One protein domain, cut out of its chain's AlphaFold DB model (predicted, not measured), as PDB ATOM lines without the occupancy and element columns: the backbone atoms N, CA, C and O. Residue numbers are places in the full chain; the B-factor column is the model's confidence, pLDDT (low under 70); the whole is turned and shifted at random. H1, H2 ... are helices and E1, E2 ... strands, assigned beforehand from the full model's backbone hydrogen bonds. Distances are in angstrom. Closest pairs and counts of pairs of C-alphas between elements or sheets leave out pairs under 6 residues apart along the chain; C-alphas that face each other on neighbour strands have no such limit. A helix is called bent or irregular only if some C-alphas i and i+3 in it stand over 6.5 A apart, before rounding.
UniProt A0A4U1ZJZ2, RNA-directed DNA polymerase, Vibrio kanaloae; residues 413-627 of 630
ATOM      1  N   ARG A 413     -12.619 -23.246 -27.454       61.31
ATOM      2  CA  ARG A 413     -11.672 -24.310 -27.845       61.31
ATOM      3  C   ARG A 413     -12.348 -25.581 -28.354       61.31
ATOM      4  O   ARG A 413     -11.668 -26.393 -28.975       61.31
ATOM      5  N   LEU A 414     -13.642 -25.761 -28.096       65.44
ATOM      6  CA  LEU A 414     -14.380 -26.923 -28.580       65.44
ATOM      7  C   LEU A 414     -14.533 -26.871 -30.103       65.44
ATOM      8  O   LEU A 414     -14.835 -25.821 -30.676       65.44
ATOM      9  N   MET A 415     -14.334 -28.020 -30.752       73.69
ATOM     10  CA  MET A 415     -14.657 -28.176 -32.166       73.69
ATOM     11  C   MET A 415     -16.169 -27.974 -32.341       73.69
ATOM     12  O   MET A 415     -16.949 -28.587 -31.604       73.69
ATOM     13  N   PRO A 416     -16.604 -27.108 -33.267       75.31
ATOM     14  CA  PRO A 416     -18.023 -26.888 -33.474       75.31
ATOM     15  C   PRO A 416     -18.673 -28.143 -34.065       75.31
ATOM     16  O   PRO A 416     -18.100 -28.799 -34.933       75.31
ATOM     17  N   SER A 417     -19.884 -28.461 -33.610       75.38
ATOM     18  CA  SER A 417     -20.715 -29.520 -34.185       75.38
ATOM     19  C   SER A 417     -21.997 -28.922 -34.757       75.38
ATOM     20  O   SER A 417     -22.510 -27.922 -34.252       75.38
ATOM     21  N   ILE A 418     -22.528 -29.549 -35.812       76.31
ATOM     22  CA  ILE A 418     -23.778 -29.114 -36.451       76.31
ATOM     23  C   ILE A 418     -24.951 -29.161 -35.460       76.31
ATOM     24  O   ILE A 418     -25.815 -28.297 -35.495       76.31
ATOM     25  N   GLU A 419     -24.975 -30.145 -34.563       69.31
ATOM     26  CA  GLU A 419     -26.053 -30.331 -33.583       69.31
ATOM     27  C   GLU A 419     -26.071 -29.230 -32.511       69.31
ATOM     28  O   GLU A 419     -27.131 -28.838 -32.030       69.31
ATOM     29  N   ASN A 420     -24.905 -28.662 -32.186       65.75
ATOM     30  CA  ASN A 420     -24.789 -27.595 -31.193       65.75
ATOM     31  C   ASN A 420     -25.216 -26.212 -31.723       65.75
ATOM     32  O   ASN A 420     -25.383 -25.289 -30.920       65.75
ATOM     33  N   LEU A 421     -25.421 -26.054 -33.037       65.25
ATOM     34  CA  LEU A 421     -25.964 -24.825 -33.634       65.25
ATOM     35  C   LEU A 421     -27.458 -24.636 -33.327       65.25
ATOM     36  O   LEU A 421     -27.892 -23.511 -33.094       65.25
ATOM     37  N   ASP A 422     -28.233 -25.723 -33.259       57.62
ATOM     38  CA  ASP A 422     -29.702 -25.654 -33.232       57.62
ATOM     39  C   ASP A 422     -30.266 -25.125 -31.888       57.62
ATOM     40  O   ASP A 422     -31.261 -24.405 -31.886       57.62
ATOM     41  N   ASN A 423     -29.611 -25.399 -30.746       52.97
ATOM     42  CA  ASN A 423     -30.116 -25.025 -29.407       52.97
ATOM     43  C   ASN A 423     -29.319 -23.916 -28.692       52.97
ATOM     44  O   ASN A 423     -29.801 -23.337 -27.714       52.97
ATOM     45  N   SER A 424     -28.096 -23.614 -29.143       55.94
ATOM     46  CA  SER A 424     -27.179 -22.729 -28.409       55.94
ATOM     47  C   SER A 424     -27.019 -21.339 -29.021       55.94
ATOM     48  O   SER A 424     -26.743 -20.398 -28.282       55.94
ATOM     49  N   THR A 425     -27.231 -21.165 -30.328       52.38
ATOM     50  CA  THR A 425     -26.914 -19.903 -31.014       52.38
ATOM     51  C   THR A 425     -27.840 -18.762 -30.595       52.38
ATOM     52  O   THR A 425     -27.362 -17.715 -30.157       52.38
ATOM     53  N   ALA A 426     -29.158 -18.971 -30.648       55.00
ATOM     54  CA  ALA A 426     -30.125 -17.968 -30.207       55.00
ATOM     55  C   ALA A 426     -30.094 -17.805 -28.687       55.00
ATOM     56  O   ALA A 426     -29.932 -16.696 -28.190       55.00
ATOM     57  N   THR A 427     -30.135 -18.913 -27.946       54.97
ATOM     58  CA  THR A 427     -30.138 -18.903 -26.481       54.97
ATOM     59  C   THR A 427     -28.901 -18.223 -25.906       54.97
ATOM     60  O   THR A 427     -29.050 -17.447 -24.982       54.97
ATOM     61  N   LYS A 428     -27.682 -18.417 -26.429       60.25
ATOM     62  CA  LYS A 428     -26.466 -17.775 -25.877       60.25
ATOM     63  C   LYS A 428     -26.317 -16.304 -26.255       60.25
ATOM     64  O   LYS A 428     -25.754 -15.530 -25.486       60.25
ATOM     65  N   VAL A 429     -26.779 -15.903 -27.440       58.53
ATOM     66  CA  VAL A 429     -26.736 -14.493 -27.860       58.53
ATOM     67  C   VAL A 429     -27.864 -13.695 -27.195       58.53
ATOM     68  O   VAL A 429     -27.659 -12.527 -26.865       58.53
ATOM     69  N   LEU A 430     -29.020 -14.325 -26.959       56.59
ATOM     70  CA  LEU A 430     -30.193 -13.726 -26.316       56.59
ATOM     71  C   LEU A 430     -30.178 -13.850 -24.782       56.59
ATOM     72  O   LEU A 430     -30.557 -12.898 -24.130       56.59
ATOM     73  N   SER A 431     -29.684 -14.921 -24.158       50.38
ATOM     74  CA  SER A 431     -29.551 -14.974 -22.680       50.38
ATOM     75  C   SER A 431     -28.499 -13.995 -22.161       50.38
ATOM     76  O   SER A 431     -28.655 -13.436 -21.084       50.38
ATOM     77  N   ALA A 432     -27.484 -13.667 -22.969       47.69
ATOM     78  CA  ALA A 432     -26.595 -12.539 -22.695       47.69
ATOM     79  C   ALA A 432     -27.320 -11.170 -22.695       47.69
ATOM     80  O   ALA A 432     -26.732 -10.184 -22.255       47.69
ATOM     81  N   SER A 433     -28.568 -11.106 -23.192       42.62
ATOM     82  CA  SER A 433     -29.434  -9.913 -23.168       42.62
ATOM     83  C   SER A 433     -30.263  -9.776 -21.888       42.62
ATOM     84  O   SER A 433     -30.805  -8.702 -21.626       42.62
ATOM     85  N   GLU A 434     -30.363 -10.836 -21.083       39.50
ATOM     86  CA  GLU A 434     -31.210 -10.875 -19.895       39.50
ATOM     87  C   GLU A 434     -30.434 -10.320 -18.690       39.50
ATOM     88  O   GLU A 434     -29.794 -11.028 -17.923       39.50
ATOM     89  N   SER A 435     -30.510  -8.996 -18.548       36.69
ATOM     90  CA  SER A 435     -30.099  -8.201 -17.385       36.69
ATOM     91  C   SER A 435     -28.595  -7.867 -17.232       36.69
ATOM     92  O   SER A 435     -27.762  -8.721 -16.906       36.69
ATOM     93  N   PRO A 436     -28.218  -6.569 -17.310       37.97
ATOM     94  CA  PRO A 436     -26.891  -6.077 -16.922       37.97
ATOM     95  C   PRO A 436     -26.547  -6.316 -15.446       37.97
ATOM     96  O   PRO A 436     -25.428  -6.013 -15.043       37.97
ATOM     97  N   THR A 437     -27.486  -6.819 -14.637       35.50
ATOM     98  CA  THR A 437     -27.360  -6.945 -13.182       35.50
ATOM     99  C   THR A 437     -26.986  -8.346 -12.691       35.50
ATOM    100  O   THR A 437     -26.383  -8.422 -11.633       35.50
ATOM    101  N   GLU A 438     -27.138  -9.436 -13.464       34.97
ATOM    102  CA  GLU A 438     -27.131 -10.793 -12.847       34.97
ATOM    103  C   GLU A 438     -26.119 -11.863 -13.340       34.97
ATOM    104  O   GLU A 438     -26.174 -12.988 -12.861       34.97
ATOM    105  N   SER A 439     -25.131 -11.563 -14.195       34.84
ATOM    106  CA  SER A 439     -24.059 -12.525 -14.549       34.84
ATOM    107  C   SER A 439     -22.689 -12.091 -14.008       34.84
ATOM    108  O   SER A 439     -22.247 -10.960 -14.235       34.84
ATOM    109  N   ALA A 440     -22.011 -12.970 -13.277       34.53
ATOM    110  CA  ALA A 440     -20.877 -12.679 -12.408       34.53
ATOM    111  C   ALA A 440     -19.520 -12.747 -13.134       34.53
ATOM    112  O   ALA A 440     -18.562 -13.343 -12.644       34.53
ATOM    113  N   ASP A 441     -19.379 -12.020 -14.247       40.47
ATOM    114  CA  ASP A 441     -18.061 -11.706 -14.823       40.47
ATOM    115  C   ASP A 441     -17.507 -10.475 -14.088       40.47
ATOM    116  O   ASP A 441     -17.237  -9.420 -14.661       40.47
ATOM    117  N   THR A 442     -17.498 -10.544 -12.757       48.53
ATOM    118  CA  THR A 442     -17.583  -9.386 -11.864       48.53
ATOM    119  C   THR A 442     -16.336  -8.515 -11.883       48.53
ATOM    120  O   THR A 442     -16.495  -7.319 -11.714       48.53
ATOM    121  N   LEU A 443     -15.139  -9.022 -12.207       43.53
ATOM    122  CA  LEU A 443     -13.905  -8.212 -12.211       43.53
ATOM    123  C   LEU A 443     -13.722  -7.317 -13.437       43.53
ATOM    124  O   LEU A 443     -13.028  -6.305 -13.357       43.53
ATOM    125  N   ARG A 444     -14.350  -7.652 -14.570       45.34
ATOM    126  CA  ARG A 444     -14.308  -6.792 -15.760       45.34
ATOM    127  C   ARG A 444     -15.674  -6.384 -16.260       45.34
ATOM    128  O   ARG A 444     -15.722  -5.369 -16.943       45.34
ATOM    129  N   ARG A 445     -16.765  -7.074 -15.902       48.91
ATOM    130  CA  ARG A 445     -18.070  -7.093 -16.589       48.91
ATOM    131  C   ARG A 445     -18.070  -6.194 -17.812       48.91
ATOM    132  O   ARG A 445     -18.384  -5.007 -17.720       48.91
ATOM    133  N   ALA A 446     -17.548  -6.745 -18.903       41.19
ATOM    134  CA  ALA A 446     -17.750  -6.197 -20.228       41.19
ATOM    135  C   ALA A 446     -19.156  -5.581 -20.257       41.19
ATOM    136  O   ALA A 446     -20.098  -6.278 -19.871       41.19
ATOM    137  N   ASP A 447     -19.291  -4.292 -20.616       48.88
ATOM    138  CA  ASP A 447     -20.601  -3.683 -20.907       48.88
ATOM    139  C   ASP A 447     -21.455  -4.758 -21.595       48.88
ATOM    140  O   ASP A 447     -20.891  -5.480 -22.417       48.88
ATOM    141  N   GLY A 448     -22.751  -4.933 -21.298       58.50
ATOM    142  CA  GLY A 448     -23.531  -6.050 -21.880       58.50
ATOM    143  C   GLY A 448     -23.299  -6.218 -23.395       58.50
ATOM    144  O   GLY A 448     -23.145  -7.324 -23.909       58.50
ATOM    145  N   LEU A 449     -23.078  -5.097 -24.088       65.88
ATOM    146  CA  LEU A 449     -22.565  -5.008 -25.454       65.88
ATOM    147  C   LEU A 449     -21.275  -5.809 -25.762       65.88
ATOM    148  O   LEU A 449     -21.199  -6.484 -26.785       65.88
ATOM    149  N   ALA A 450     -20.224  -5.716 -24.955       64.56
ATOM    150  CA  ALA A 450     -18.983  -6.459 -25.142       64.56
ATOM    151  C   ALA A 450     -19.169  -7.975 -24.928       64.56
ATOM    152  O   ALA A 450     -18.584  -8.749 -25.688       64.56
ATOM    153  N   ILE A 451     -20.041  -8.406 -24.006       64.88
ATOM    154  CA  ILE A 451     -20.441  -9.822 -23.884       64.88
ATOM    155  C   ILE A 451     -21.215 -10.258 -25.138       64.88
ATOM    156  O   ILE A 451     -20.898 -11.293 -25.727       64.88
ATOM    157  N   HIS A 452     -22.153  -9.436 -25.620       70.69
ATOM    158  CA  HIS A 452     -22.874  -9.682 -26.874       70.69
ATOM    159  C   HIS A 452     -21.937  -9.831 -28.074       70.69
ATOM    160  O   HIS A 452     -22.066 -10.775 -28.854       70.69
ATOM    161  N   ARG A 453     -20.968  -8.921 -28.222       77.94
ATOM    162  CA  ARG A 453     -19.957  -8.971 -29.286       77.94
ATOM    163  C   ARG A 453     -19.115 -10.237 -29.195       77.94
ATOM    164  O   ARG A 453     -18.894 -10.873 -30.221       77.94
ATOM    165  N   LEU A 454     -18.683 -10.618 -27.992       75.62
ATOM    166  CA  LEU A 454     -17.925 -11.847 -27.775       75.62
ATOM    167  C   LEU A 454     -18.751 -13.078 -28.168       75.62
ATOM    168  O   LEU A 454     -18.284 -13.873 -28.981       75.62
ATOM    169  N   SER A 455     -19.980 -13.195 -27.660       75.44
ATOM    170  CA  SER A 455     -20.895 -14.302 -27.970       75.44
ATOM    171  C   SER A 455     -21.120 -14.429 -29.481       75.44
ATOM    172  O   SER A 455     -20.880 -15.489 -30.061       75.44
ATOM    173  N   TRP A 456     -21.434 -13.318 -30.156       85.06
ATOM    174  CA  TRP A 456     -21.576 -13.280 -31.613       85.06
ATOM    175  C   TRP A 456     -20.288 -13.676 -32.350       85.06
ATOM    176  O   TRP A 456     -20.327 -14.464 -33.293       85.06
ATOM    177  N   SER A 457     -19.129 -13.186 -31.903       83.44
ATOM    178  CA  SER A 457     -17.837 -13.499 -32.524       83.44
ATOM    179  C   SER A 457     -17.476 -14.988 -32.439       83.44
ATOM    180  O   SER A 457     -16.895 -15.526 -33.387       83.44
ATOM    181  N   ILE A 458     -17.843 -15.649 -31.330       80.94
ATOM    182  CA  ILE A 458     -17.664 -17.089 -31.120       80.94
ATOM    183  C   ILE A 458     -18.566 -17.855 -32.088       80.94
ATOM    184  O   ILE A 458     -18.077 -18.743 -32.781       80.94
ATOM    185  N   GLN A 459     -19.843 -17.477 -32.191       82.62
ATOM    186  CA  GLN A 459     -20.791 -18.116 -33.111       82.62
ATOM    187  C   GLN A 459     -20.345 -17.982 -34.572       82.62
ATOM    188  O   GLN A 459     -20.259 -18.983 -35.280       82.62
ATOM    189  N   LEU A 460     -19.959 -16.777 -35.007       88.62
ATOM    190  CA  LEU A 460     -19.395 -16.565 -36.343       88.62
ATOM    191  C   LEU A 460     -18.185 -17.465 -36.597       88.62
ATOM    192  O   LEU A 460     -18.124 -18.123 -37.628       88.62
ATOM    193  N   ARG A 461     -17.253 -17.553 -35.640       86.56
ATOM    194  CA  ARG A 461     -16.062 -18.407 -35.772       86.56
ATOM    195  C   ARG A 461     -16.422 -19.889 -35.897       86.56
ATOM    196  O   ARG A 461     -15.782 -20.608 -36.664       86.56
ATOM    197  N   GLN A 462     -17.414 -20.357 -35.140       85.81
ATOM    198  CA  GLN A 462     -17.892 -21.740 -35.214       85.81
ATOM    199  C   GLN A 462     -18.466 -22.042 -36.603       85.81
ATOM    200  O   GLN A 462     -18.082 -23.032 -37.220       85.81
ATOM    201  N   VAL A 463     -19.309 -21.151 -37.125       89.00
ATOM    202  CA  VAL A 463     -19.915 -21.289 -38.454       89.00
ATOM    203  C   VAL A 463     -18.877 -21.187 -39.576       89.00
ATOM    204  O   VAL A 463     -18.910 -21.990 -40.501       89.00
ATOM    205  N   GLU A 464     -17.919 -20.263 -39.484       89.88
ATOM    206  CA  GLU A 464     -16.793 -20.151 -40.425       89.88
ATOM    207  C   GLU A 464     -15.933 -21.424 -40.439       89.88
ATOM    208  O   GLU A 464     -15.510 -21.879 -41.499       89.88
ATOM    209  N   THR A 465     -15.699 -22.028 -39.270       88.19
ATOM    210  CA  THR A 465     -14.959 -23.296 -39.161       88.19
ATOM    211  C   THR A 465     -15.723 -24.423 -39.856       88.19
ATOM    212  O   THR A 465     -15.146 -25.140 -40.667       88.19
ATOM    213  N   ILE A 466     -17.034 -24.529 -39.617       89.06
ATOM    214  CA  ILE A 466     -17.893 -25.508 -40.299       89.06
ATOM    215  C   ILE A 466     -17.898 -25.273 -41.815       89.06
ATOM    216  O   ILE A 466     -17.808 -26.230 -42.576       89.06
ATOM    217  N   ALA A 467     -17.973 -24.018 -42.265       89.44
ATOM    218  CA  ALA A 467     -17.968 -23.667 -43.684       89.44
ATOM    219  C   ALA A 467     -16.669 -24.040 -44.397       89.44
ATOM    220  O   ALA A 467     -16.702 -24.420 -45.565       89.44
ATOM    221  N   ARG A 468     -15.540 -23.947 -43.693       87.94
ATOM    222  CA  ARG A 468     -14.239 -24.361 -44.216       87.94
ATOM    223  C   ARG A 468     -14.106 -25.882 -44.291       87.94
ATOM    224  O   ARG A 468     -13.512 -26.386 -45.239       87.94
ATOM    225  N   ASP A 469     -14.627 -26.589 -43.292       88.44
ATOM    226  CA  ASP A 469     -14.339 -28.010 -43.104       88.44
ATOM    227  C   ASP A 469     -15.413 -28.927 -43.738       88.44
ATOM    228  O   ASP A 469     -15.123 -30.082 -44.051       88.44
ATOM    229  N   LEU A 470     -16.641 -28.438 -43.969       89.38
ATOM    230  CA  LEU A 470     -17.760 -29.214 -44.521       89.38
ATOM    231  C   LEU A 470     -18.289 -28.662 -45.850       89.38
ATOM    232  O   LEU A 470     -18.440 -27.456 -46.042       89.38
ATOM    233  N   HIS A 471     -18.712 -29.567 -46.741       88.50
ATOM    234  CA  HIS A 471     -19.340 -29.194 -48.011       88.50
ATOM    235  C   HIS A 471     -20.630 -28.373 -47.783       88.50
ATOM    236  O   HIS A 471     -21.473 -28.813 -46.988       88.50
ATOM    237  N   PRO A 472     -20.870 -27.259 -48.508       87.81
ATOM    238  CA  PRO A 472     -22.006 -26.359 -48.266       87.81
ATOM    239  C   PRO A 472     -23.377 -27.049 -48.196       87.81
ATOM    240  O   PRO A 472     -24.214 -26.699 -47.364       87.81
ATOM    241  N   ASN A 473     -23.621 -28.074 -49.013       88.44
ATOM    242  CA  ASN A 473     -24.913 -28.774 -49.018       88.44
ATOM    243  C   ASN A 473     -25.190 -29.589 -47.740       88.44
ATOM    244  O   ASN A 473     -26.351 -29.788 -47.396       88.44
ATOM    245  N   SER A 474     -24.158 -30.018 -47.004       90.44
ATOM    246  CA  SER A 474     -24.311 -30.907 -45.835       90.44
ATOM    247  C   SER A 474     -24.965 -30.239 -44.616       90.44
ATOM    248  O   SER A 474     -25.472 -30.917 -43.726       90.44
ATOM    249  N   TRP A 475     -25.008 -28.906 -44.585       90.81
ATOM    250  CA  TRP A 475     -25.506 -28.131 -43.445       90.81
ATOM    251  C   TRP A 475     -26.324 -26.900 -43.870       90.81
ATOM    252  O   TRP A 475     -26.507 -25.965 -43.093       90.81
ATOM    253  N   SER A 476     -26.871 -26.913 -45.095       90.69
ATOM    254  CA  SER A 476     -27.610 -25.785 -45.688       90.69
ATOM    255  C   SER A 476     -28.765 -25.282 -44.814       90.69
ATOM    256  O   SER A 476     -28.918 -24.074 -44.656       90.69
ATOM    257  N   LYS A 477     -29.539 -26.183 -44.189       89.38
ATOM    258  CA  LYS A 477     -30.636 -25.798 -43.283       89.38
ATOM    259  C   LYS A 477     -30.127 -24.940 -42.116       89.38
ATOM    260  O   LYS A 477     -30.570 -23.812 -41.958       89.38
ATOM    261  N   LYS A 478     -29.126 -25.444 -41.386       88.19
ATOM    262  CA  LYS A 478     -28.536 -24.760 -40.224       88.19
ATOM    263  C   LYS A 478     -27.906 -23.428 -40.610       88.19
ATOM    264  O   LYS A 478     -28.027 -22.444 -39.891       88.19
ATOM    265  N   ARG A 479     -27.264 -23.377 -41.778       91.12
ATOM    266  CA  ARG A 479     -26.686 -22.141 -42.305       91.12
ATOM    267  C   ARG A 479     -27.749 -21.088 -42.633       91.12
ATOM    268  O   ARG A 479     -27.576 -19.926 -42.282       91.12
ATOM    269  N   LYS A 480     -28.866 -21.488 -43.248       92.00
ATOM    270  CA  LYS A 480     -30.002 -20.588 -43.509       92.00
ATOM    271  C   LYS A 480     -30.652 -20.099 -42.216       92.00
ATOM    272  O   LYS A 480     -30.967 -18.915 -42.115       92.00
ATOM    273  N   ASP A 481     -30.791 -20.973 -41.223       89.50
ATOM    274  CA  ASP A 481     -31.289 -20.601 -39.895       89.50
ATOM    275  C   ASP A 481     -30.342 -19.594 -39.215       89.50
ATOM    276  O   ASP A 481     -30.796 -18.597 -38.654       89.50
ATOM    277  N   PHE A 482     -29.024 -19.770 -39.366       90.81
ATOM    278  CA  PHE A 482     -28.018 -18.811 -38.905       90.81
ATOM    279  C   PHE A 482     -28.129 -17.442 -39.600       90.81
ATOM    280  O   PHE A 482     -28.082 -16.407 -38.932       90.81
ATOM    281  N   TYR A 483     -28.323 -17.400 -40.924       93.00
ATOM    282  CA  TYR A 483     -28.542 -16.134 -41.640       93.00
ATOM    283  C   TYR A 483     -29.827 -15.437 -41.205       93.00
ATOM    284  O   TYR A 483     -29.825 -14.221 -41.012       93.00
ATOM    285  N   ARG A 484     -30.907 -16.194 -41.003       90.69
ATOM    286  CA  ARG A 484     -32.166 -15.657 -40.482       90.69
ATOM    287  C   ARG A 484     -31.980 -15.076 -39.081       90.69
ATOM    288  O   ARG A 484     -32.385 -13.946 -38.835       90.69
ATOM    289  N   PHE A 485     -31.283 -15.792 -38.202       89.19
ATOM    290  CA  PHE A 485     -30.934 -15.292 -36.876       89.19
ATOM    291  C   PHE A 485     -30.161 -13.966 -36.950       89.19
ATOM    292  O   PHE A 485     -30.492 -13.007 -36.251       89.19
ATOM    293  N   ALA A 486     -29.161 -13.875 -37.834       91.50
ATOM    294  CA  ALA A 486     -28.414 -12.638 -38.037       91.50
ATOM    295  C   ALA A 486     -29.320 -11.495 -38.530       91.50
ATOM    296  O   ALA A 486     -29.222 -10.376 -38.027       91.50
ATOM    297  N   GLN A 487     -30.236 -11.770 -39.461       90.81
ATOM    298  CA  GLN A 487     -31.209 -10.789 -39.948       90.81
ATOM    299  C   GLN A 487     -32.147 -10.291 -38.844       90.81
ATOM    300  O   GLN A 487     -32.486  -9.109 -38.830       90.81
ATOM    301  N   ASP A 488     -32.564 -11.161 -37.929       86.38
ATOM    302  CA  ASP A 488     -33.548 -10.832 -36.894       86.38
ATOM    303  C   ASP A 488     -32.922 -10.167 -35.657       86.38
ATOM    304  O   ASP A 488     -33.585  -9.378 -34.979       86.38
ATOM    305  N   HIS A 489     -31.642 -10.440 -35.373       84.81
ATOM    306  CA  HIS A 489     -31.012 -10.039 -34.111       84.81
ATOM    307  C   HIS A 489     -29.715  -9.239 -34.226       84.81
ATOM    308  O   HIS A 489     -29.312  -8.660 -33.216       84.81
ATOM    309  N   ILE A 490     -29.063  -9.195 -35.392       89.44
ATOM    310  CA  ILE A 490     -27.774  -8.507 -35.600       89.44
ATOM    311  C   ILE A 490     -27.928  -7.352 -36.595       89.44
ATOM    312  O   ILE A 490     -27.486  -6.236 -36.319       89.44
ATOM    313  N   LEU A 491     -28.595  -7.597 -37.727       92.88
ATOM    314  CA  LEU A 491     -28.855  -6.622 -38.793       92.88
ATOM    315  C   LEU A 491     -30.094  -5.765 -38.469       92.88
ATOM    316  O   LEU A 491     -31.066  -5.722 -39.226       92.88
ATOM    317  N   CYS A 492     -30.061  -5.115 -37.306       91.62
ATOM    318  CA  CYS A 492     -31.138  -4.280 -36.767       91.62
ATOM    319  C   CYS A 492     -30.631  -2.862 -36.491       91.62
ATOM    320  O   CYS A 492     -29.470  -2.681 -36.129       91.62
ATOM    321  N   ALA A 493     -31.493  -1.854 -36.625       92.69
ATOM    322  CA  ALA A 493     -31.105  -0.445 -36.504       92.69
ATOM    323  C   ALA A 493     -30.502  -0.087 -35.127       92.69
ATOM    324  O   ALA A 493     -29.548   0.679 -35.047       92.69
ATOM    325  N   ASP A 494     -30.973  -0.711 -34.046       88.50
ATOM    326  CA  ASP A 494     -30.449  -0.568 -32.679       88.50
ATOM    327  C   ASP A 494     -29.116  -1.303 -32.430       88.50
ATOM    328  O   ASP A 494     -28.472  -1.116 -31.396       88.50
ATOM    329  N   LYS A 495     -28.683  -2.155 -33.365       90.38
ATOM    330  CA  LYS A 495     -27.533  -3.059 -33.187       90.38
ATOM    331  C   LYS A 495     -26.488  -2.965 -34.293       90.38
ATOM    332  O   LYS A 495     -25.367  -3.437 -34.105       90.38
ATOM    333  N   ILE A 496     -26.794  -2.318 -35.413       93.12
ATOM    334  CA  ILE A 496     -25.926  -2.302 -36.592       93.12
ATOM    335  C   ILE A 496     -24.553  -1.684 -36.294       93.12
ATOM    336  O   ILE A 496     -23.526  -2.286 -36.603       93.12
ATOM    337  N   LEU A 497     -24.506  -0.555 -35.575       94.25
ATOM    338  CA  LEU A 497     -23.241   0.079 -35.166       94.25
ATOM    339  C   LEU A 497     -22.475  -0.766 -34.142       94.25
ATOM    340  O   LEU A 497     -21.249  -0.721 -34.060       94.25
ATOM    341  N   ASN A 498     -23.203  -1.552 -33.351       91.06
ATOM    342  CA  ASN A 498     -22.631  -2.429 -32.344       91.06
ATOM    343  C   ASN A 498     -21.915  -3.630 -32.969       91.06
ATOM    344  O   ASN A 498     -20.921  -4.082 -32.401       91.06
ATOM    345  N   HIS A 499     -22.361  -4.105 -34.132       90.81
ATOM    346  CA  HIS A 499     -21.800  -5.278 -34.808       90.81
ATOM    347  C   HIS A 499     -21.097  -4.972 -36.134       90.81
ATOM    348  O   HIS A 499     -20.754  -5.908 -36.851       90.81
ATOM    349  N   PHE A 500     -20.840  -3.697 -36.433       93.00
ATOM    350  CA  PHE A 500     -20.253  -3.238 -37.694       93.00
ATOM    351  C   PHE A 500     -19.008  -4.030 -38.123       93.00
ATOM    352  O   PHE A 500     -18.971  -4.552 -39.232       93.00
ATOM    353  N   ASP A 501     -18.049  -4.232 -37.213       89.94
ATOM    354  CA  ASP A 501     -16.793  -4.955 -37.483       89.94
ATOM    355  C   ASP A 501     -16.999  -6.453 -37.816       89.94
ATOM    356  O   ASP A 501     -16.098  -7.125 -38.316       89.94
ATOM    357  N   TYR A 502     -18.188  -7.004 -37.547       91.88
ATOM    358  CA  TYR A 502     -18.537  -8.404 -37.807       91.88
ATOM    359  C   TYR A 502     -19.374  -8.601 -39.076       91.88
ATOM    360  O   TYR A 502     -19.489  -9.733 -39.550       91.88
ATOM    361  N   LEU A 503     -19.946  -7.533 -39.642       94.56
ATOM    362  CA  LEU A 503     -20.722  -7.609 -40.884       94.56
ATOM    363  C   LEU A 503     -19.897  -8.164 -42.057       94.56
ATOM    364  O   LEU A 503     -20.408  -9.035 -42.763       94.56
ATOM    365  N   PRO A 504     -18.615  -7.775 -42.240       93.06
ATOM    366  CA  PRO A 504     -17.798  -8.296 -43.335       93.06
ATOM    367  C   PRO A 504     -17.539  -9.798 -43.210       93.06
ATOM    368  O   PRO A 504     -17.472 -10.500 -44.211       93.06
ATOM    369  N   ARG A 505     -17.450 -10.319 -41.981       93.69
ATOM    370  CA  ARG A 505     -17.305 -11.760 -41.718       93.69
ATOM    371  C   ARG A 505     -18.570 -12.533 -42.076       93.69
ATOM    372  O   ARG A 505     -18.493 -13.558 -42.746       93.69
ATOM    373  N   LEU A 506     -19.736 -12.013 -41.685       95.44
ATOM    374  CA  LEU A 506     -21.030 -12.594 -42.054       95.44
ATOM    375  C   LEU A 506     -21.225 -12.613 -43.580       95.44
ATOM    376  O   LEU A 506     -21.665 -13.622 -44.134       95.44
ATOM    377  N   LEU A 507     -20.857 -11.523 -44.259       94.44
ATOM    378  CA  LEU A 507     -20.909 -11.435 -45.715       94.44
ATOM    379  C   LEU A 507     -19.914 -12.402 -46.375       94.44
ATOM    380  O   LEU A 507     -20.306 -13.201 -47.225       94.44
ATOM    381  N   SER A 508     -18.656 -12.394 -45.933       92.06
ATOM    382  CA  SER A 508     -17.598 -13.289 -46.415       92.06
ATOM    383  C   SER A 508     -17.999 -14.760 -46.313       92.06
ATOM    384  O   SER A 508     -17.824 -15.506 -47.275       92.06
ATOM    385  N   LEU A 509     -18.632 -15.160 -45.205       93.62
ATOM    386  CA  LEU A 509     -19.193 -16.497 -45.041       93.62
ATOM    387  C   LEU A 509     -20.169 -16.834 -46.178       93.62
ATOM    388  O   LEU A 509     -19.982 -17.853 -46.837       93.62
ATOM    389  N   SER A 510     -21.176 -15.989 -46.428       93.06
ATOM    390  CA  SER A 510     -22.175 -16.228 -47.485       93.06
ATOM    391  C   SER A 510     -21.570 -16.293 -48.891       93.06
ATOM    392  O   SER A 510     -21.944 -17.160 -49.677       93.06
ATOM    393  N   ILE A 511     -20.570 -15.454 -49.177       89.88
ATOM    394  CA  ILE A 511     -19.853 -15.454 -50.459       89.88
ATOM    395  C   ILE A 511     -19.021 -16.732 -50.615       89.88
ATOM    396  O   ILE A 511     -19.099 -17.392 -51.648       89.88
ATOM    397  N   SER A 512     -18.267 -17.119 -49.581       88.81
ATOM    398  CA  SER A 512     -17.341 -18.260 -49.630       88.81
ATOM    399  C   SER A 512     -18.030 -19.604 -49.898       88.81
ATOM    400  O   SER A 512     -17.432 -20.495 -50.498       88.81
ATOM    401  N   VAL A 513     -19.297 -19.741 -49.491       89.38
ATOM    402  CA  VAL A 513     -20.111 -20.950 -49.701       89.38
ATOM    403  C   VAL A 513     -21.057 -20.849 -50.903       89.38
ATOM    404  O   VAL A 513     -21.756 -21.818 -51.194       89.38
ATOM    405  N   GLY A 514     -21.085 -19.707 -51.602       86.56
ATOM    406  CA  GLY A 514     -21.908 -19.478 -52.795       86.56
ATOM    407  C   GLY A 514     -23.377 -19.108 -52.539       86.56
ATOM    408  O   GLY A 514     -24.181 -19.151 -53.471       86.56
ATOM    409  N   ASP A 515     -23.750 -18.714 -51.318       90.44
ATOM    410  CA  ASP A 515     -25.123 -18.328 -50.958       90.44
ATOM    411  C   ASP A 515     -25.410 -16.853 -51.318       90.44
ATOM    412  O   ASP A 515     -25.706 -16.009 -50.471       90.44
ATOM    413  N   TRP A 516     -25.343 -16.528 -52.613       86.62
ATOM    414  CA  TRP A 516     -25.451 -15.155 -53.130       86.62
ATOM    415  C   TRP A 516     -26.754 -14.439 -52.769       86.62
ATOM    416  O   TRP A 516     -26.751 -13.239 -52.505       86.62
ATOM    417  N   ALA A 517     -27.878 -15.159 -52.739       88.62
ATOM    418  CA  ALA A 517     -29.161 -14.570 -52.360       88.62
ATOM    419  C   ALA A 517     -29.142 -14.059 -50.910       88.62
ATOM    420  O   ALA A 517     -29.704 -13.006 -50.618       88.62
ATOM    421  N   ASP A 518     -28.481 -14.783 -50.004       92.81
ATOM    422  CA  ASP A 518     -28.335 -14.358 -48.615       92.81
ATOM    423  C   ASP A 518     -27.239 -13.291 -48.471       92.81
ATOM    424  O   ASP A 518     -27.430 -12.354 -47.698       92.81
ATOM    425  N   ALA A 519     -26.178 -13.331 -49.291       91.00
ATOM    426  CA  ALA A 519     -25.192 -12.248 -49.396       91.00
ATOM    427  C   ALA A 519     -25.849 -10.900 -49.757       91.00
ATOM    428  O   ALA A 519     -25.641  -9.901 -49.065       91.00
ATOM    429  N   HIS A 520     -26.717 -10.878 -50.778       88.44
ATOM    430  CA  HIS A 520     -27.510  -9.696 -51.139       88.44
ATOM    431  C   HIS A 520     -28.385  -9.217 -49.977       88.44
ATOM    432  O   HIS A 520     -28.357  -8.037 -49.630       88.44
ATOM    433  N   LYS A 521     -29.113 -10.130 -49.317       92.44
ATOM    434  CA  LYS A 521     -29.949  -9.772 -48.161       92.44
ATOM    435  C   LYS A 521     -29.140  -9.197 -47.004       92.44
ATOM    436  O   LYS A 521     -29.642  -8.303 -46.327       92.44
ATOM    437  N   ILE A 522     -27.931  -9.700 -46.744       94.75
ATOM    438  CA  ILE A 522     -27.043  -9.175 -45.696       94.75
ATOM    439  C   ILE A 522     -26.676  -7.724 -46.007       94.75
ATOM    440  O   ILE A 522     -26.800  -6.867 -45.131       94.75
ATOM    441  N   VAL A 523     -26.284  -7.437 -47.252       91.62
ATOM    442  CA  VAL A 523     -25.971  -6.078 -47.710       91.62
ATOM    443  C   VAL A 523     -27.191  -5.166 -47.578       91.62
ATOM    444  O   VAL A 523     -27.115  -4.131 -46.915       91.62
ATOM    445  N   ASP A 524     -28.334  -5.576 -48.130       90.50
ATOM    446  CA  ASP A 524     -29.571  -4.792 -48.100       90.50
ATOM    447  C   ASP A 524     -30.047  -4.512 -46.679       90.50
ATOM    448  O   ASP A 524     -30.363  -3.370 -46.347       90.50
ATOM    449  N   SER A 525     -30.040  -5.533 -45.820       93.94
ATOM    450  CA  SER A 525     -30.458  -5.401 -44.422       93.94
ATOM    451  C   SER A 525     -29.509  -4.503 -43.634       93.94
ATOM    452  O   SER A 525     -29.968  -3.740 -42.791       93.94
ATOM    453  N   SER A 526     -28.200  -4.556 -43.911       94.81
ATOM    454  CA  SER A 526     -27.210  -3.710 -43.231       94.81
ATOM    455  C   SER A 526     -27.430  -2.231 -43.541       94.81
ATOM    456  O   SER A 526     -27.509  -1.414 -42.627       94.81
ATOM    457  N   PHE A 527     -27.586  -1.892 -44.823       92.88
ATOM    458  CA  PHE A 527     -27.859  -0.516 -45.239       92.88
ATOM    459  C   PHE A 527     -29.252  -0.052 -44.817       92.88
ATOM    460  O   PHE A 527     -29.381   1.051 -44.311       92.88
ATOM    461  N   SER A 528     -30.280  -0.899 -44.924       92.75
ATOM    462  CA  SER A 528     -31.631  -0.546 -44.476       92.75
ATOM    463  C   SER A 528     -31.690  -0.284 -42.965       92.75
ATOM    464  O   SER A 528     -32.341   0.666 -42.527       92.75
ATOM    465  N   ALA A 529     -30.976  -1.080 -42.161       94.44
ATOM    466  CA  ALA A 529     -30.843  -0.848 -40.726       94.44
ATOM    467  C   ALA A 529     -30.119   0.475 -40.430       94.44
ATOM    468  O   ALA A 529     -30.521   1.201 -39.519       94.44
ATOM    469  N   LEU A 530     -29.081   0.800 -41.207       94.44
ATOM    470  CA  LEU A 530     -28.361   2.066 -41.093       94.44
ATOM    471  C   LEU A 530     -29.249   3.260 -41.483       94.44
ATOM    472  O   LEU A 530     -29.334   4.206 -40.709       94.44
ATOM    473  N   ASP A 531     -29.983   3.180 -42.598       93.50
ATOM    474  CA  ASP A 531     -30.945   4.201 -43.037       93.50
ATOM    475  C   ASP A 531     -31.981   4.484 -41.942       93.50
ATOM    476  O   ASP A 531     -32.308   5.633 -41.646       93.50
ATOM    477  N   GLN A 532     -32.529   3.421 -41.343       95.12
ATOM    478  CA  GLN A 532     -33.541   3.531 -40.300       95.12
ATOM    479  C   GLN A 532     -32.974   4.181 -39.032       95.12
ATOM    480  O   GLN A 532     -33.651   5.011 -38.418       95.12
ATOM    481  N   LEU A 533     -31.746   3.825 -38.648       95.06
ATOM    482  CA  LEU A 533     -31.054   4.448 -37.526       95.06
ATOM    483  C   LEU A 533     -30.793   5.933 -37.793       95.06
ATOM    484  O   LEU A 533     -31.154   6.757 -36.960       95.06
ATOM    485  N   ILE A 534     -30.218   6.273 -38.948       93.56
ATOM    486  CA  ILE A 534     -29.852   7.650 -39.304       93.56
ATOM    487  C   ILE A 534     -31.088   8.540 -39.329       93.56
ATOM    488  O   ILE A 534     -31.123   9.524 -38.603       93.56
ATOM    489  N   LYS A 535     -32.156   8.129 -40.025       94.25
ATOM    490  CA  LYS A 535     -33.427   8.874 -40.037       94.25
ATOM    491  C   LYS A 535     -33.985   9.101 -38.635       94.25
ATOM    492  O   LYS A 535     -34.602  10.122 -38.362       94.25
ATOM    493  N   THR A 536     -33.821   8.128 -37.741       94.00
ATOM    494  CA  THR A 536     -34.274   8.264 -36.353       94.00
ATOM    495  C   THR A 536     -33.435   9.290 -35.600       94.00
ATOM    496  O   THR A 536     -33.997  10.135 -34.915       94.00
ATOM    497  N   VAL A 537     -32.111   9.221 -35.737       93.69
ATOM    498  CA  VAL A 537     -31.174  10.141 -35.087       93.69
ATOM    499  C   VAL A 537     -31.373  11.564 -35.610       93.69
ATOM    500  O   VAL A 537     -31.485  12.477 -34.802       93.69
ATOM    501  N   GLU A 538     -31.523  11.753 -36.922       92.75
ATOM    502  CA  GLU A 538     -31.826  13.051 -37.545       92.75
ATOM    503  C   GLU A 538     -33.124  13.664 -36.998       92.75
ATOM    504  O   GLU A 538     -33.172  14.858 -36.707       92.75
ATOM    505  N   ASN A 539     -34.158  12.844 -36.779       91.62
ATOM    506  CA  ASN A 539     -35.425  13.292 -36.196       91.62
ATOM    507  C   ASN A 539     -35.350  13.573 -34.678       91.62
ATOM    508  O   ASN A 539     -36.191  14.309 -34.166       91.62
ATOM    509  N   ASP A 540     -34.379  13.001 -33.954       88.12
ATOM    510  CA  ASP A 540     -34.172  13.165 -32.498       88.12
ATOM    511  C   ASP A 540     -32.976  14.102 -32.213       88.12
ATOM    512  O   ASP A 540     -32.164  13.861 -31.321       88.12
ATOM    513  N   GLY A 541     -32.849  15.177 -33.003       85.62
ATOM    514  CA  GLY A 541     -31.868  16.255 -32.802       85.62
ATOM    515  C   GLY A 541     -30.495  16.039 -33.447       85.62
ATOM    516  O   GLY A 541     -29.609  16.865 -33.255       85.62
ATOM    517  N   ASN A 542     -30.311  14.951 -34.201       91.44
ATOM    518  CA  ASN A 542     -29.096  14.621 -34.957       91.44
ATOM    519  C   ASN A 542     -27.808  14.587 -34.111       91.44
ATOM    520  O   ASN A 542     -26.719  14.923 -34.575       91.44
ATOM    521  N   ILE A 543     -27.923  14.185 -32.843       92.06
ATOM    522  CA  ILE A 543     -26.815  14.231 -31.887       92.06
ATOM    523  C   ILE A 543     -25.984  12.945 -31.940       92.06
ATOM    524  O   ILE A 543     -26.495  11.836 -31.796       92.06
ATOM    525  N   SER A 544     -24.666  13.101 -32.052       93.69
ATOM    526  CA  SER A 544     -23.693  12.007 -32.029       93.69
ATOM    527  C   SER A 544     -22.471  12.316 -31.152       93.69
ATOM    528  O   SER A 544     -22.309  13.415 -30.608       93.69
ATOM    529  N   ILE A 545     -21.606  11.314 -30.987       94.25
ATOM    530  CA  ILE A 545     -20.313  11.421 -30.308       94.25
ATOM    531  C   ILE A 545     -19.221  11.020 -31.301       94.25
ATOM    532  O   ILE A 545     -19.230   9.891 -31.785       94.25
ATOM    533  N   VAL A 546     -18.242  11.889 -31.558       94.38
ATOM    534  CA  VAL A 546     -17.109  11.606 -32.462       94.38
ATOM    535  C   VAL A 546     -15.798  11.706 -31.690       94.38
ATOM    536  O   VAL A 546     -15.555  12.690 -30.996       94.38
ATOM    537  N   ASN A 547     -14.964  10.661 -31.744       93.06
ATOM    538  CA  ASN A 547     -13.715  10.545 -30.966       93.06
ATOM    539  C   ASN A 547     -13.908  10.772 -29.445       93.06
ATOM    540  O   ASN A 547     -12.983  11.128 -28.714       93.06
ATOM    541  N   GLY A 548     -15.121  10.534 -28.933       89.50
ATOM    542  CA  GLY A 548     -15.501  10.763 -27.532       89.50
ATOM    543  C   GLY A 548     -15.851  12.209 -27.174       89.50
ATOM    544  O   GLY A 548     -16.089  12.487 -25.996       89.50
ATOM    545  N   ILE A 549     -15.915  13.109 -28.157       90.06
ATOM    546  CA  ILE A 549     -16.497  14.444 -28.013       90.06
ATOM    547  C   ILE A 549     -17.975  14.349 -28.378       90.06
ATOM    548  O   ILE A 549     -18.318  13.929 -29.481       90.06
ATOM    549  N   GLY A 550     -18.848  14.679 -27.427       89.62
ATOM    550  CA  GLY A 550     -20.296  14.619 -27.620       89.62
ATOM    551  C   GLY A 550     -20.876  15.846 -28.317       89.62
ATOM    552  O   GLY A 550     -20.152  16.793 -28.638       89.62
ATOM    553  N   HIS A 551     -22.199  15.823 -28.493       89.00
ATOM    554  CA  HIS A 551     -22.977  16.913 -29.088       89.00
ATOM    555  C   HIS A 551     -22.492  17.296 -30.488       89.00
ATOM    556  O   HIS A 551     -22.361  18.474 -30.799       89.00
ATOM    557  N   GLN A 552     -22.169  16.284 -31.298       91.12
ATOM    558  CA  GLN A 552     -21.782  16.461 -32.693       91.12
ATOM    559  C   GLN A 552     -22.996  16.280 -33.591       91.12
ATOM    560  O   GLN A 552     -23.592  15.202 -33.606       91.12
ATOM    561  N   GLU A 553     -23.334  17.324 -34.333       92.75
ATOM    562  CA  GLU A 553     -24.394  17.304 -35.334       92.75
ATOM    563  C   GLU A 553     -23.799  16.919 -36.688       92.75
ATOM    564  O   GLU A 553     -23.140  17.736 -37.333       92.75
ATOM    565  N   LEU A 554     -23.980  15.660 -37.101       92.31
ATOM    566  CA  LEU A 554     -23.385  15.179 -38.349       92.31
ATOM    567  C   LEU A 554     -24.064  15.808 -39.562       92.31
ATOM    568  O   LEU A 554     -25.287  15.791 -39.691       92.31
ATOM    569  N   THR A 555     -23.255  16.300 -40.495       91.25
ATOM    570  CA  THR A 555     -23.732  16.761 -41.798       91.25
ATOM    571  C   THR A 555     -24.170  15.573 -42.655       91.25
ATOM    572  O   THR A 555     -23.830  14.415 -42.388       91.25
ATOM    573  N   THR A 556     -24.864  15.853 -43.761       88.12
ATOM    574  CA  THR A 556     -25.151  14.838 -44.785       88.12
ATOM    575  C   THR A 556     -23.875  14.132 -45.259       88.12
ATOM    576  O   THR A 556     -23.893  12.926 -45.499       88.12
ATOM    577  N   ASP A 557     -22.755  14.851 -45.355       87.56
ATOM    578  CA  ASP A 557     -21.471  14.270 -45.755       87.56
ATOM    579  C   ASP A 557     -20.845  13.412 -44.644       87.56
ATOM    580  O   ASP A 557     -20.248  12.376 -44.940       87.56
ATOM    581  N   GLY A 558     -21.069  13.760 -43.370       90.50
ATOM    582  CA  GLY A 558     -20.772  12.904 -42.219       90.50
ATOM    583  C   GLY A 558     -21.451  11.538 -42.322       90.50
ATOM    584  O   GLY A 558     -20.786  10.500 -42.259       90.50
ATOM    585  N   TRP A 559     -22.765  11.530 -42.568       91.88
ATOM    586  CA  TRP A 559     -23.508  10.288 -42.773       91.88
ATOM    587  C   TRP A 559     -23.039   9.536 -44.018       91.88
ATOM    588  O   TRP A 559     -22.725   8.352 -43.911       91.88
ATOM    589  N   LYS A 560     -22.883  10.200 -45.172       88.69
ATOM    590  CA  LYS A 560     -22.346   9.570 -46.394       88.69
ATOM    591  C   LYS A 560     -20.978   8.926 -46.174       88.69
ATOM    592  O   LYS A 560     -20.728   7.851 -46.716       88.69
ATOM    593  N   ASN A 561     -20.097   9.531 -45.376       90.56
ATOM    594  CA  ASN A 561     -18.798   8.932 -45.078       90.56
ATOM    595  C   ASN A 561     -18.940   7.618 -44.285       90.56
ATOM    596  O   ASN A 561     -18.240   6.653 -44.583       90.56
ATOM    597  N   LEU A 562     -19.901   7.524 -43.361       91.50
ATOM    598  CA  LEU A 562     -20.210   6.265 -42.675       91.50
ATOM    599  C   LEU A 562     -20.683   5.170 -43.656       91.50
ATOM    600  O   LEU A 562     -20.255   4.018 -43.529       91.50
ATOM    601  N   TYR A 563     -21.497   5.517 -44.665       88.81
ATOM    602  CA  TYR A 563     -21.839   4.589 -45.761       88.81
ATOM    603  C   TYR A 563     -20.601   4.191 -46.554       88.81
ATOM    604  O   TYR A 563     -20.399   2.997 -46.781       88.81
ATOM    605  N   LYS A 564     -19.766   5.171 -46.940       86.44
ATOM    606  CA  LYS A 564     -18.502   4.939 -47.651       86.44
ATOM    607  C   LYS A 564     -17.698   3.893 -46.887       86.44
ATOM    608  O   LYS A 564     -17.391   2.851 -47.447       86.44
ATOM    609  N   SER A 565     -17.468   4.086 -45.591       91.69
ATOM    610  CA  SER A 565     -16.763   3.115 -44.754       91.69
ATOM    611  C   SER A 565     -17.351   1.703 -44.855       91.69
ATOM    612  O   SER A 565     -16.609   0.771 -45.153       91.69
ATOM    613  N   LEU A 566     -18.668   1.523 -44.681       91.25
ATOM    614  CA  LEU A 566     -19.303   0.199 -44.783       91.25
ATOM    615  C   LEU A 566     -19.096  -0.449 -46.161       91.25
ATOM    616  O   LEU A 566     -18.818  -1.646 -46.245       91.25
ATOM    617  N   ILE A 567     -19.185   0.347 -47.227       85.50
ATOM    618  CA  ILE A 567     -18.935  -0.097 -48.601       85.50
ATOM    619  C   ILE A 567     -17.504  -0.630 -48.744       85.50
ATOM    620  O   ILE A 567     -17.338  -1.736 -49.252       85.50
ATOM    621  N   TYR A 568     -16.480   0.085 -48.258       85.19
ATOM    622  CA  TYR A 568     -15.087  -0.391 -48.322       85.19
ATOM    623  C   TYR A 568     -14.912  -1.730 -47.606       85.19
ATOM    624  O   TYR A 568     -14.297  -2.647 -48.150       85.19
ATOM    625  N   TYR A 569     -15.499  -1.879 -46.415       90.75
ATOM    626  CA  TYR A 569     -15.464  -3.143 -45.679       90.75
ATOM    627  C   TYR A 569     -16.128  -4.288 -46.459       90.75
ATOM    628  O   TYR A 569     -15.603  -5.405 -46.483       90.75
ATOM    629  N   PHE A 570     -17.256  -4.030 -47.126       89.62
ATOM    630  CA  PHE A 570     -17.923  -5.025 -47.968       89.62
ATOM    631  C   PHE A 570     -17.129  -5.367 -49.225       89.62
ATOM    632  O   PHE A 570     -16.995  -6.552 -49.530       89.62
ATOM    633  N   ILE A 571     -16.549  -4.385 -49.915       83.00
ATOM    634  CA  ILE A 571     -15.718  -4.616 -51.103       83.00
ATOM    635  C   ILE A 571     -14.492  -5.463 -50.743       83.00
ATOM    636  O   ILE A 571     -14.260  -6.501 -51.364       83.00
ATOM    637  N   ASP A 572     -13.744  -5.078 -49.708       84.06
ATOM    638  CA  ASP A 572     -12.521  -5.779 -49.305       84.06
ATOM    639  C   ASP A 572     -12.798  -7.213 -48.835       84.06
ATOM    640  O   ASP A 572     -12.108  -8.148 -49.249       84.06
ATOM    641  N   CYS A 573     -13.847  -7.435 -48.034       87.25
ATOM    642  CA  CYS A 573     -14.192  -8.797 -47.622       87.25
ATOM    643  C   CYS A 573     -14.722  -9.651 -48.780       87.25
ATOM    644  O   CYS A 573     -14.427 -10.844 -48.825       87.25
ATOM    645  N   SER A 574     -15.438  -9.054 -49.739       85.06
ATOM    646  CA  SER A 574     -15.911  -9.757 -50.934       85.06
ATOM    647  C   SER A 574     -14.737 -10.183 -51.810       85.06
ATOM    648  O   SER A 574     -14.688 -11.336 -52.234       85.06
ATOM    649  N   ALA A 575     -13.749  -9.301 -51.998       79.31
ATOM    650  CA  ALA A 575     -12.521  -9.606 -52.727       79.31
ATOM    651  C   ALA A 575     -11.720 -10.747 -52.073       79.31
ATOM    652  O   ALA A 575     -11.183 -11.600 -52.772       79.31
ATOM    653  N   LYS A 576     -11.679 -10.808 -50.734       81.81
ATOM    654  CA  LYS A 576     -11.030 -11.904 -49.985       81.81
ATOM    655  C   LYS A 576     -11.789 -13.226 -50.061       81.81
ATOM    656  O   LYS A 576     -11.174 -14.288 -50.092       81.81
ATOM    657  N   ALA A 577     -13.116 -13.163 -49.986       83.88
ATOM    658  CA  ALA A 577     -13.976 -14.335 -49.873       83.88
ATOM    659  C   ALA A 577     -14.233 -15.008 -51.220       83.88
ATOM    660  O   ALA A 577     -14.445 -16.221 -51.279       83.88
ATOM    661  N   TYR A 578     -14.252 -14.221 -52.297       77.31
ATOM    662  CA  TYR A 578     -14.489 -14.731 -53.632       77.31
ATOM    663  C   TYR A 578     -13.264 -15.501 -54.121       77.31
ATOM    664  O   TYR A 578     -12.243 -14.928 -54.492       77.31
ATOM    665  N   LEU A 579     -13.378 -16.828 -54.139       65.94
ATOM    666  CA  LEU A 579     -12.408 -17.705 -54.776       65.94
ATOM    667  C   LEU A 579     -12.841 -17.914 -56.233       65.94
ATOM    668  O   LEU A 579     -13.778 -18.686 -56.471       65.94
ATOM    669  N   PRO A 580     -12.186 -17.282 -57.227       55.06
ATOM    670  CA  PRO A 580     -12.397 -17.629 -58.622       55.06
ATOM    671  C   PRO A 580     -11.860 -19.046 -58.835       55.06
ATOM    672  O   PRO A 580     -10.690 -19.269 -59.145       55.06
ATOM    673  N   THR A 581     -12.703 -20.053 -58.627       50.84
ATOM    674  CA  THR A 581     -12.341 -21.407 -59.022       50.84
ATOM    675  C   THR A 581     -12.216 -21.411 -60.541       50.84
ATOM    676  O   THR A 581     -13.156 -21.067 -61.260       50.84
ATOM    677  N   LYS A 582     -11.061 -21.863 -61.051       44.62
ATOM    678  CA  LYS A 582     -10.866 -22.172 -62.483       44.62
ATOM    679  C   LYS A 582     -11.936 -23.144 -63.029       44.62
ATOM    680  O   LYS A 582     -12.038 -23.306 -64.240       44.62
ATOM    681  N   SER A 583     -12.736 -23.754 -62.146       41.09
ATOM    682  CA  SER A 583     -13.773 -24.752 -62.403       41.09
ATOM    683  C   SER A 583     -15.185 -24.387 -61.910       41.09
ATOM    684  O   SER A 583     -16.020 -25.285 -61.848       41.09
ATOM    685  N   SER A 584     -15.510 -23.134 -61.554       44.16
ATOM    686  CA  SER A 584     -16.928 -22.760 -61.383       44.16
ATOM    687  C   SER A 584     -17.578 -22.721 -62.767       44.16
ATOM    688  O   SER A 584     -17.611 -21.689 -63.434       44.16
ATOM    689  N   THR A 585     -18.014 -23.875 -63.267       43.59
ATOM    690  CA  THR A 585     -18.766 -24.025 -64.523       43.59
ATOM    691  C   THR A 585     -20.207 -23.524 -64.402       43.59
ATOM    692  O   THR A 585     -20.927 -23.521 -65.395       43.59
ATOM    693  N   ASP A 586     -20.640 -23.082 -63.217       51.22
ATOM    694  CA  ASP A 586     -22.000 -22.602 -62.995       51.22
ATOM    695  C   ASP A 586     -22.135 -21.121 -63.387       51.22
ATOM    696  O   ASP A 586     -21.772 -20.197 -62.652       51.22
ATOM    697  N   TYR A 587     -22.668 -20.903 -64.589       54.69
ATOM    698  CA  TYR A 587     -22.997 -19.588 -65.139       54.69
ATOM    699  C   TYR A 587     -23.849 -18.739 -64.180       54.69
ATOM    700  O   TYR A 587     -23.654 -17.526 -64.093       54.69
ATOM    701  N   ASN A 588     -24.750 -19.359 -63.408       49.59
ATOM    702  CA  ASN A 588     -25.636 -18.629 -62.501       49.59
ATOM    703  C   ASN A 588     -24.872 -18.035 -61.317       49.59
ATOM    704  O   ASN A 588     -25.142 -16.903 -60.925       49.59
ATOM    705  N   VAL A 589     -23.886 -18.763 -60.790       49.25
ATOM    706  CA  VAL A 589     -23.020 -18.300 -59.695       49.25
ATOM    707  C   VAL A 589     -22.205 -17.089 -60.146       49.25
ATOM    708  O   VAL A 589     -22.152 -16.094 -59.428       49.25
ATOM    709  N   ARG A 590     -21.640 -17.117 -61.363       55.75
ATOM    710  CA  ARG A 590     -20.901 -15.966 -61.918       55.75
ATOM    711  C   ARG A 590     -21.810 -14.764 -62.153       55.75
ATOM    712  O   ARG A 590     -21.477 -13.663 -61.741       55.75
ATOM    713  N   LYS A 591     -22.985 -14.979 -62.751       58.75
ATOM    714  CA  LYS A 591     -23.975 -13.921 -63.000       58.75
ATOM    715  C   LYS A 591     -24.455 -13.258 -61.708       58.75
ATOM    716  O   LYS A 591     -24.638 -12.045 -61.679       58.75
ATOM    717  N   LEU A 592     -24.672 -14.038 -60.649       49.81
ATOM    718  CA  LEU A 592     -25.061 -13.516 -59.340       49.81
ATOM    719  C   LEU A 592     -23.908 -12.769 -58.661       49.81
ATOM    720  O   LEU A 592     -24.153 -11.711 -58.096       49.81
ATOM    721  N   ALA A 593     -22.667 -13.249 -58.779       57.09
ATOM    722  CA  ALA A 593     -21.488 -12.527 -58.299       57.09
ATOM    723  C   ALA A 593     -21.318 -11.170 -59.009       57.09
ATOM    724  O   ALA A 593     -21.124 -10.156 -58.345       57.09
ATOM    725  N   THR A 594     -21.466 -11.127 -60.340       62.03
ATOM    726  CA  THR A 594     -21.434  -9.879 -61.122       62.03
ATOM    727  C   THR A 594     -22.516  -8.911 -60.664       62.03
ATOM    728  O   THR A 594     -22.203  -7.781 -60.310       62.03
ATOM    729  N   LYS A 595     -23.770  -9.372 -60.568       63.22
ATOM    730  CA  LYS A 595     -24.885  -8.550 -60.074       63.22
ATOM    731  C   LYS A 595     -24.680  -8.062 -58.645       63.22
ATOM    732  O   LYS A 595     -25.122  -6.976 -58.297       63.22
ATOM    733  N   PHE A 596     -24.047  -8.868 -57.800       64.12
ATOM    734  CA  PHE A 596     -23.732  -8.496 -56.426       64.12
ATOM    735  C   PHE A 596     -22.705  -7.369 -56.363       64.12
ATOM    736  O   PHE A 596     -22.899  -6.403 -55.627       64.12
ATOM    737  N   ILE A 597     -21.650  -7.466 -57.171       63.56
ATOM    738  CA  ILE A 597     -20.676  -6.390 -57.317       63.56
ATOM    739  C   ILE A 597     -21.348  -5.146 -57.892       63.56
ATOM    740  O   ILE A 597     -21.213  -4.094 -57.288       63.56
ATOM    741  N   GLU A 598     -22.120  -5.260 -58.976       66.25
ATOM    742  CA  GLU A 598     -22.867  -4.139 -59.567       66.25
ATOM    743  C   GLU A 598     -23.799  -3.473 -58.547       66.25
ATOM    744  O   GLU A 598     -23.821  -2.254 -58.436       66.25
ATOM    745  N   HIS A 599     -24.503  -4.250 -57.722       66.44
ATOM    746  CA  HIS A 599     -25.374  -3.733 -56.662       66.44
ATOM    747  C   HIS A 599     -24.608  -2.987 -55.563       66.44
ATOM    748  O   HIS A 599     -25.042  -1.931 -55.097       66.44
ATOM    749  N   LEU A 600     -23.453  -3.511 -55.138       61.91
ATOM    750  CA  LEU A 600     -22.545  -2.774 -54.253       61.91
ATOM    751  C   LEU A 600     -22.023  -1.509 -54.944       61.91
ATOM    752  O   LEU A 600     -21.849  -0.479 -54.290       61.91
ATOM    753  N   SER A 601     -21.823  -1.584 -56.259       59.56
ATOM    754  CA  SER A 601     -21.355  -0.488 -57.085       59.56
ATOM    755  C   SER A 601     -22.368   0.614 -57.308       59.56
ATOM    756  O   SER A 601     -21.978   1.764 -57.353       59.56
ATOM    757  N   GLU A 602     -23.654   0.315 -57.404       63.72
ATOM    758  CA  GLU A 602     -24.698   1.334 -57.546       63.72
ATOM    759  C   GLU A 602     -24.883   2.148 -56.259       63.72
ATOM    760  O   GLU A 602     -25.237   3.325 -56.297       63.72
ATOM    761  N   ARG A 603     -24.619   1.533 -55.100       61.25
ATOM    762  CA  ARG A 603     -24.697   2.194 -53.783       61.25
ATOM    763  C   ARG A 603     -23.487   3.062 -53.471       61.25
ATOM    764  O   ARG A 603     -23.556   3.971 -52.648       61.25
ATOM    765  N   ALA A 604     -22.378   2.762 -54.120       53.41
ATOM    766  CA  ALA A 604     -21.182   3.565 -54.157       53.41
ATOM    767  C   ALA A 604     -21.352   4.603 -55.277       53.41
ATOM    768  O   ALA A 604     -21.578   4.228 -56.416       53.41
ATOM    769  N   ASN A 605     -21.228   5.909 -55.035       45.56
ATOM    770  CA  ASN A 605     -21.094   6.832 -56.169       45.56
ATOM    771  C   ASN A 605     -19.750   6.523 -56.858       45.56
ATOM    772  O   ASN A 605     -18.690   6.960 -56.413       45.56
ATOM    773  N   PHE A 606     -19.778   5.651 -57.870       38.97
ATOM    774  CA  PHE A 606     -18.618   4.860 -58.294       38.97
ATOM    775  C   PHE A 606     -17.465   5.712 -58.840       38.97
ATOM    776  O   PHE A 606     -16.308   5.317 -58.757       38.97
ATOM    777  N   ASN A 607     -17.760   6.920 -59.325       37.06
ATOM    778  CA  ASN A 607     -16.750   7.872 -59.784       37.06
ATOM    779  C   ASN A 607     -16.026   8.602 -58.632       37.06
ATOM    780  O   ASN A 607     -14.884   9.016 -58.814       37.06
ATOM    781  N   GLU A 608     -16.644   8.734 -57.453       41.94
ATOM    782  CA  GLU A 608     -16.025   9.341 -56.260       41.94
ATOM    783  C   GLU A 608     -15.198   8.332 -55.450       41.94
ATOM    784  O   GLU A 608     -14.237   8.716 -54.792       41.94
ATOM    785  N   LEU A 609     -15.533   7.039 -55.524       41.62
ATOM    786  CA  LEU A 609     -14.776   5.964 -54.870       41.62
ATOM    787  C   LEU A 609     -13.488   5.558 -55.612       41.62
ATOM    788  O   LEU A 609     -12.622   4.933 -55.006       41.62
ATOM    789  N   PHE A 610     -13.348   5.908 -56.898       42.03
ATOM    790  CA  PHE A 610     -12.302   5.379 -57.788       42.03
ATOM    791  C   PHE A 610     -11.464   6.427 -58.526       42.03
ATOM    792  O   PHE A 610     -10.703   6.072 -59.430       42.03
ATOM    793  N   SER A 611     -11.525   7.702 -58.135       36.03
ATOM    794  CA  SER A 611     -10.721   8.770 -58.755       36.03
ATOM    795  C   SER A 611      -9.197   8.619 -58.573       36.03
ATOM    796  O   SER A 611      -8.450   9.464 -59.064       36.03
ATOM    797  N   LEU A 612      -8.715   7.527 -57.959       35.19
ATOM    798  CA  LEU A 612      -7.290   7.214 -57.805       35.19
ATOM    799  C   LEU A 612      -6.821   5.829 -58.292       35.19
ATOM    800  O   LEU A 612      -5.624   5.588 -58.214       35.19
ATOM    801  N   ASN A 613      -7.659   4.939 -58.851       39.72
ATOM    802  CA  ASN A 613      -7.163   3.622 -59.308       39.72
ATOM    803  C   ASN A 613      -7.859   3.089 -60.574       39.72
ATOM    804  O   ASN A 613      -8.982   2.586 -60.556       39.72
ATOM    805  N   THR A 614      -7.146   3.158 -61.702       34.50
ATOM    806  CA  THR A 614      -7.588   2.765 -63.055       34.50
ATOM    807  C   THR A 614      -7.699   1.249 -63.268       34.50
ATOM    808  O   THR A 614      -8.357   0.804 -64.215       34.50
ATOM    809  N   TRP A 615      -7.113   0.428 -62.390       37.72
ATOM    810  CA  TRP A 615      -7.074  -1.025 -62.566       37.72
ATOM    811  C   TRP A 615      -8.266  -1.769 -61.956       37.72
ATOM    812  O   TRP A 615      -8.636  -2.797 -62.497       37.72
ATOM    813  N   ILE A 616      -8.974  -1.252 -60.944       39.41
ATOM    814  CA  ILE A 616     -10.189  -1.920 -60.420       39.41
ATOM    815  C   ILE A 616     -11.316  -1.927 -61.463       39.41
ATOM    816  O   ILE A 616     -11.987  -2.944 -61.653       39.41
ATOM    817  N   LYS A 617     -11.419  -0.848 -62.249       36.16
ATOM    818  CA  LYS A 617     -12.249  -0.793 -63.461       36.16
ATOM    819  C   LYS A 617     -11.828  -1.835 -64.496       36.16
ATOM    820  O   LYS A 617     -12.652  -2.276 -65.277       36.16
ATOM    821  N   SER A 618     -10.557  -2.220 -64.503       34.81
ATOM    822  CA  SER A 618     -10.009  -3.201 -65.428       34.81
ATOM    823  C   SER A 618     -10.167  -4.608 -64.871       34.81
ATOM    824  O   SER A 618     -10.634  -5.445 -65.597       34.81
ATOM    825  N   SER A 619      -9.919  -4.909 -63.603       36.94
ATOM    826  CA  SER A 619      -9.871  -6.289 -63.110       36.94
ATOM    827  C   SER A 619     -11.185  -6.810 -62.577       36.94
ATOM    828  O   SER A 619     -11.510  -7.952 -62.865       36.94
ATOM    829  N   LEU A 620     -12.015  -6.002 -61.914       38.53
ATOM    830  CA  LEU A 620     -13.376  -6.455 -61.611       38.53
ATOM    831  C   LEU A 620     -14.215  -6.583 -62.893       38.53
ATOM    832  O   LEU A 620     -15.011  -7.505 -62.989       38.53
ATOM    833  N   ILE A 621     -13.976  -5.755 -63.916       36.50
ATOM    834  CA  ILE A 621     -14.691  -5.842 -65.201       36.50
ATOM    835  C   ILE A 621     -14.036  -6.849 -66.170       36.50
ATOM    836  O   ILE A 621     -14.746  -7.630 -66.788       36.50
ATOM    837  N   LEU A 622     -12.704  -6.926 -66.295       36.12
ATOM    838  CA  LEU A 622     -11.998  -7.887 -67.172       36.12
ATOM    839  C   LEU A 622     -12.037  -9.303 -66.606       36.12
ATOM    840  O   LEU A 622     -12.136 -10.236 -67.394       36.12
ATOM    841  N   HIS A 623     -12.000  -9.524 -65.288       39.84
ATOM    842  CA  HIS A 623     -12.155 -10.889 -64.761       39.84
ATOM    843  C   HIS A 623     -13.595 -11.408 -64.930       39.84
ATOM    844  O   HIS A 623     -13.803 -12.620 -64.970       39.84
ATOM    845  N   LEU A 624     -14.570 -10.505 -65.107       37.38
ATOM    846  CA  LEU A 624     -15.964 -10.834 -65.417       37.38
ATOM    847  C   LEU A 624     -16.254 -10.886 -66.935       37.38
ATOM    848  O   LEU A 624     -17.058 -11.716 -67.347       37.38
ATOM    849  N   ASN A 625     -15.544 -10.114 -67.772       33.22
ATOM    850  CA  ASN A 625     -15.752 -10.050 -69.230       33.22
ATOM    851  C   ASN A 625     -14.763 -10.887 -70.074       33.22
ATOM    852  O   ASN A 625     -15.012 -11.120 -71.255       33.22
ATOM    853  N   SER A 626     -13.641 -11.376 -69.530       33.44
ATOM    854  CA  SER A 626     -12.581 -12.038 -70.331       33.44
ATOM    855  C   SER A 626     -12.858 -13.487 -70.764       33.44
ATOM    856  O   SER A 626     -11.932 -14.194 -71.155       33.44
ATOM    857  N   LYS A 627     -14.116 -13.949 -70.766       39.97
ATOM    858  CA  LYS A 627     -14.496 -15.224 -71.410       39.97
ATOM    859  C   LYS A 627     -15.795 -15.161 -72.220       39.97
ATOM    860  O   LYS A 627     -16.511 -16.153 -72.290       39.97
TER     861      LYS A 627
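This is residues 413 to 627 of the 630 residues of the protein "RNA-directed DNA polymerase" of Vibrio kanaloae (UniProt A0A4U1ZJZ2). A flat slab of seven helices in two layers: H2, H4 and H6 lie side by side in one layer, and H1, H3, H5 and H7 run opposite ways to them in the other. A small strand hairpin, E1 and E2, sits at one end of the slab between H5 and H6 along the chain, and H9 lies at the edge beside H7. The 215 printed residues hold nine named helices and two strands, in the order H1 H2 H3 H4 H5 E1 E2 H6 H7 H8 H9, and the class is mostly helix; the sheet, E1 - E2, is antiparallel. The whole is compact, with a radius of gyration of the C-alphas of 19.2 A and spans of 60 by 48 by 25 A.

H1, residues 418 to 431, begins at C-alpha 418 (-23.778, -29.114, -36.451). H2 is residues 448 to 469, 31.9 A long; H3 is 472 to 489 and H4 is 496 to 512. H1, H3 and H4 are irregular: C-alphas 423 and 426 are 7.1 A apart, 474 and 477 8.5 A, 498 and 501 8.2 A. H5, residues 516 to 539, is 34.6 A long. E1 is 543 to 546, E2 549 to 553. H6 is 556 to 577, 31.7 A; H7 is 587 to 603, 24.6 A. H8 is 606 to 609, and H9, 616 to 625, ends at C-alpha 625 (-15.752, -10.050, -69.230).

H1 to H7 form an up and down bundle, each running against the one before it. The hubs are H4 and H5, a helical hairpin; their closest C-alphas are Ser 510 and Ala 519, 5.3 A. H4 touches H2 (Glu 464 and Leu 509, 6.4 A) and H6 (Ser 508 and Ala 577, 5.1 A), the same way at shallow tilts of 3 and 30 degrees. H5 touches H7 with residues 516 to 520 alone (Trp 516 and Leu 592, 6.4 A), and only just touches H3, with 3 pairs of C-alphas within 8 A (Gln 487 and Ser 525, 7.0 A). H1 touches H2 and H3. H9 is close to H7 but not clearly touching; H8 and H7 meet only through their link. In the hairpin E1 and E2, N 544 and O 552 are within hydrogen-bond range at 2.8 A. Each O i to N i+4 pair is within range in H2, H5, H6 and H7; H1 has 4 of 10, and 2 of 11 O i to N i+3, H3 11 of 14, H4 9 of 13, H9 4 of 6; H8 is too short for such a pair.

The C-alphas of Thr 437 and Lys 627, the two farthest apart, are 60.2 A apart. The printed part has no cut. H1 to H2 is a long link. Mean pLDDT of the printed part is 73.5; residues 413 to 414, 419 to 451 and 579 to 627 are under 70.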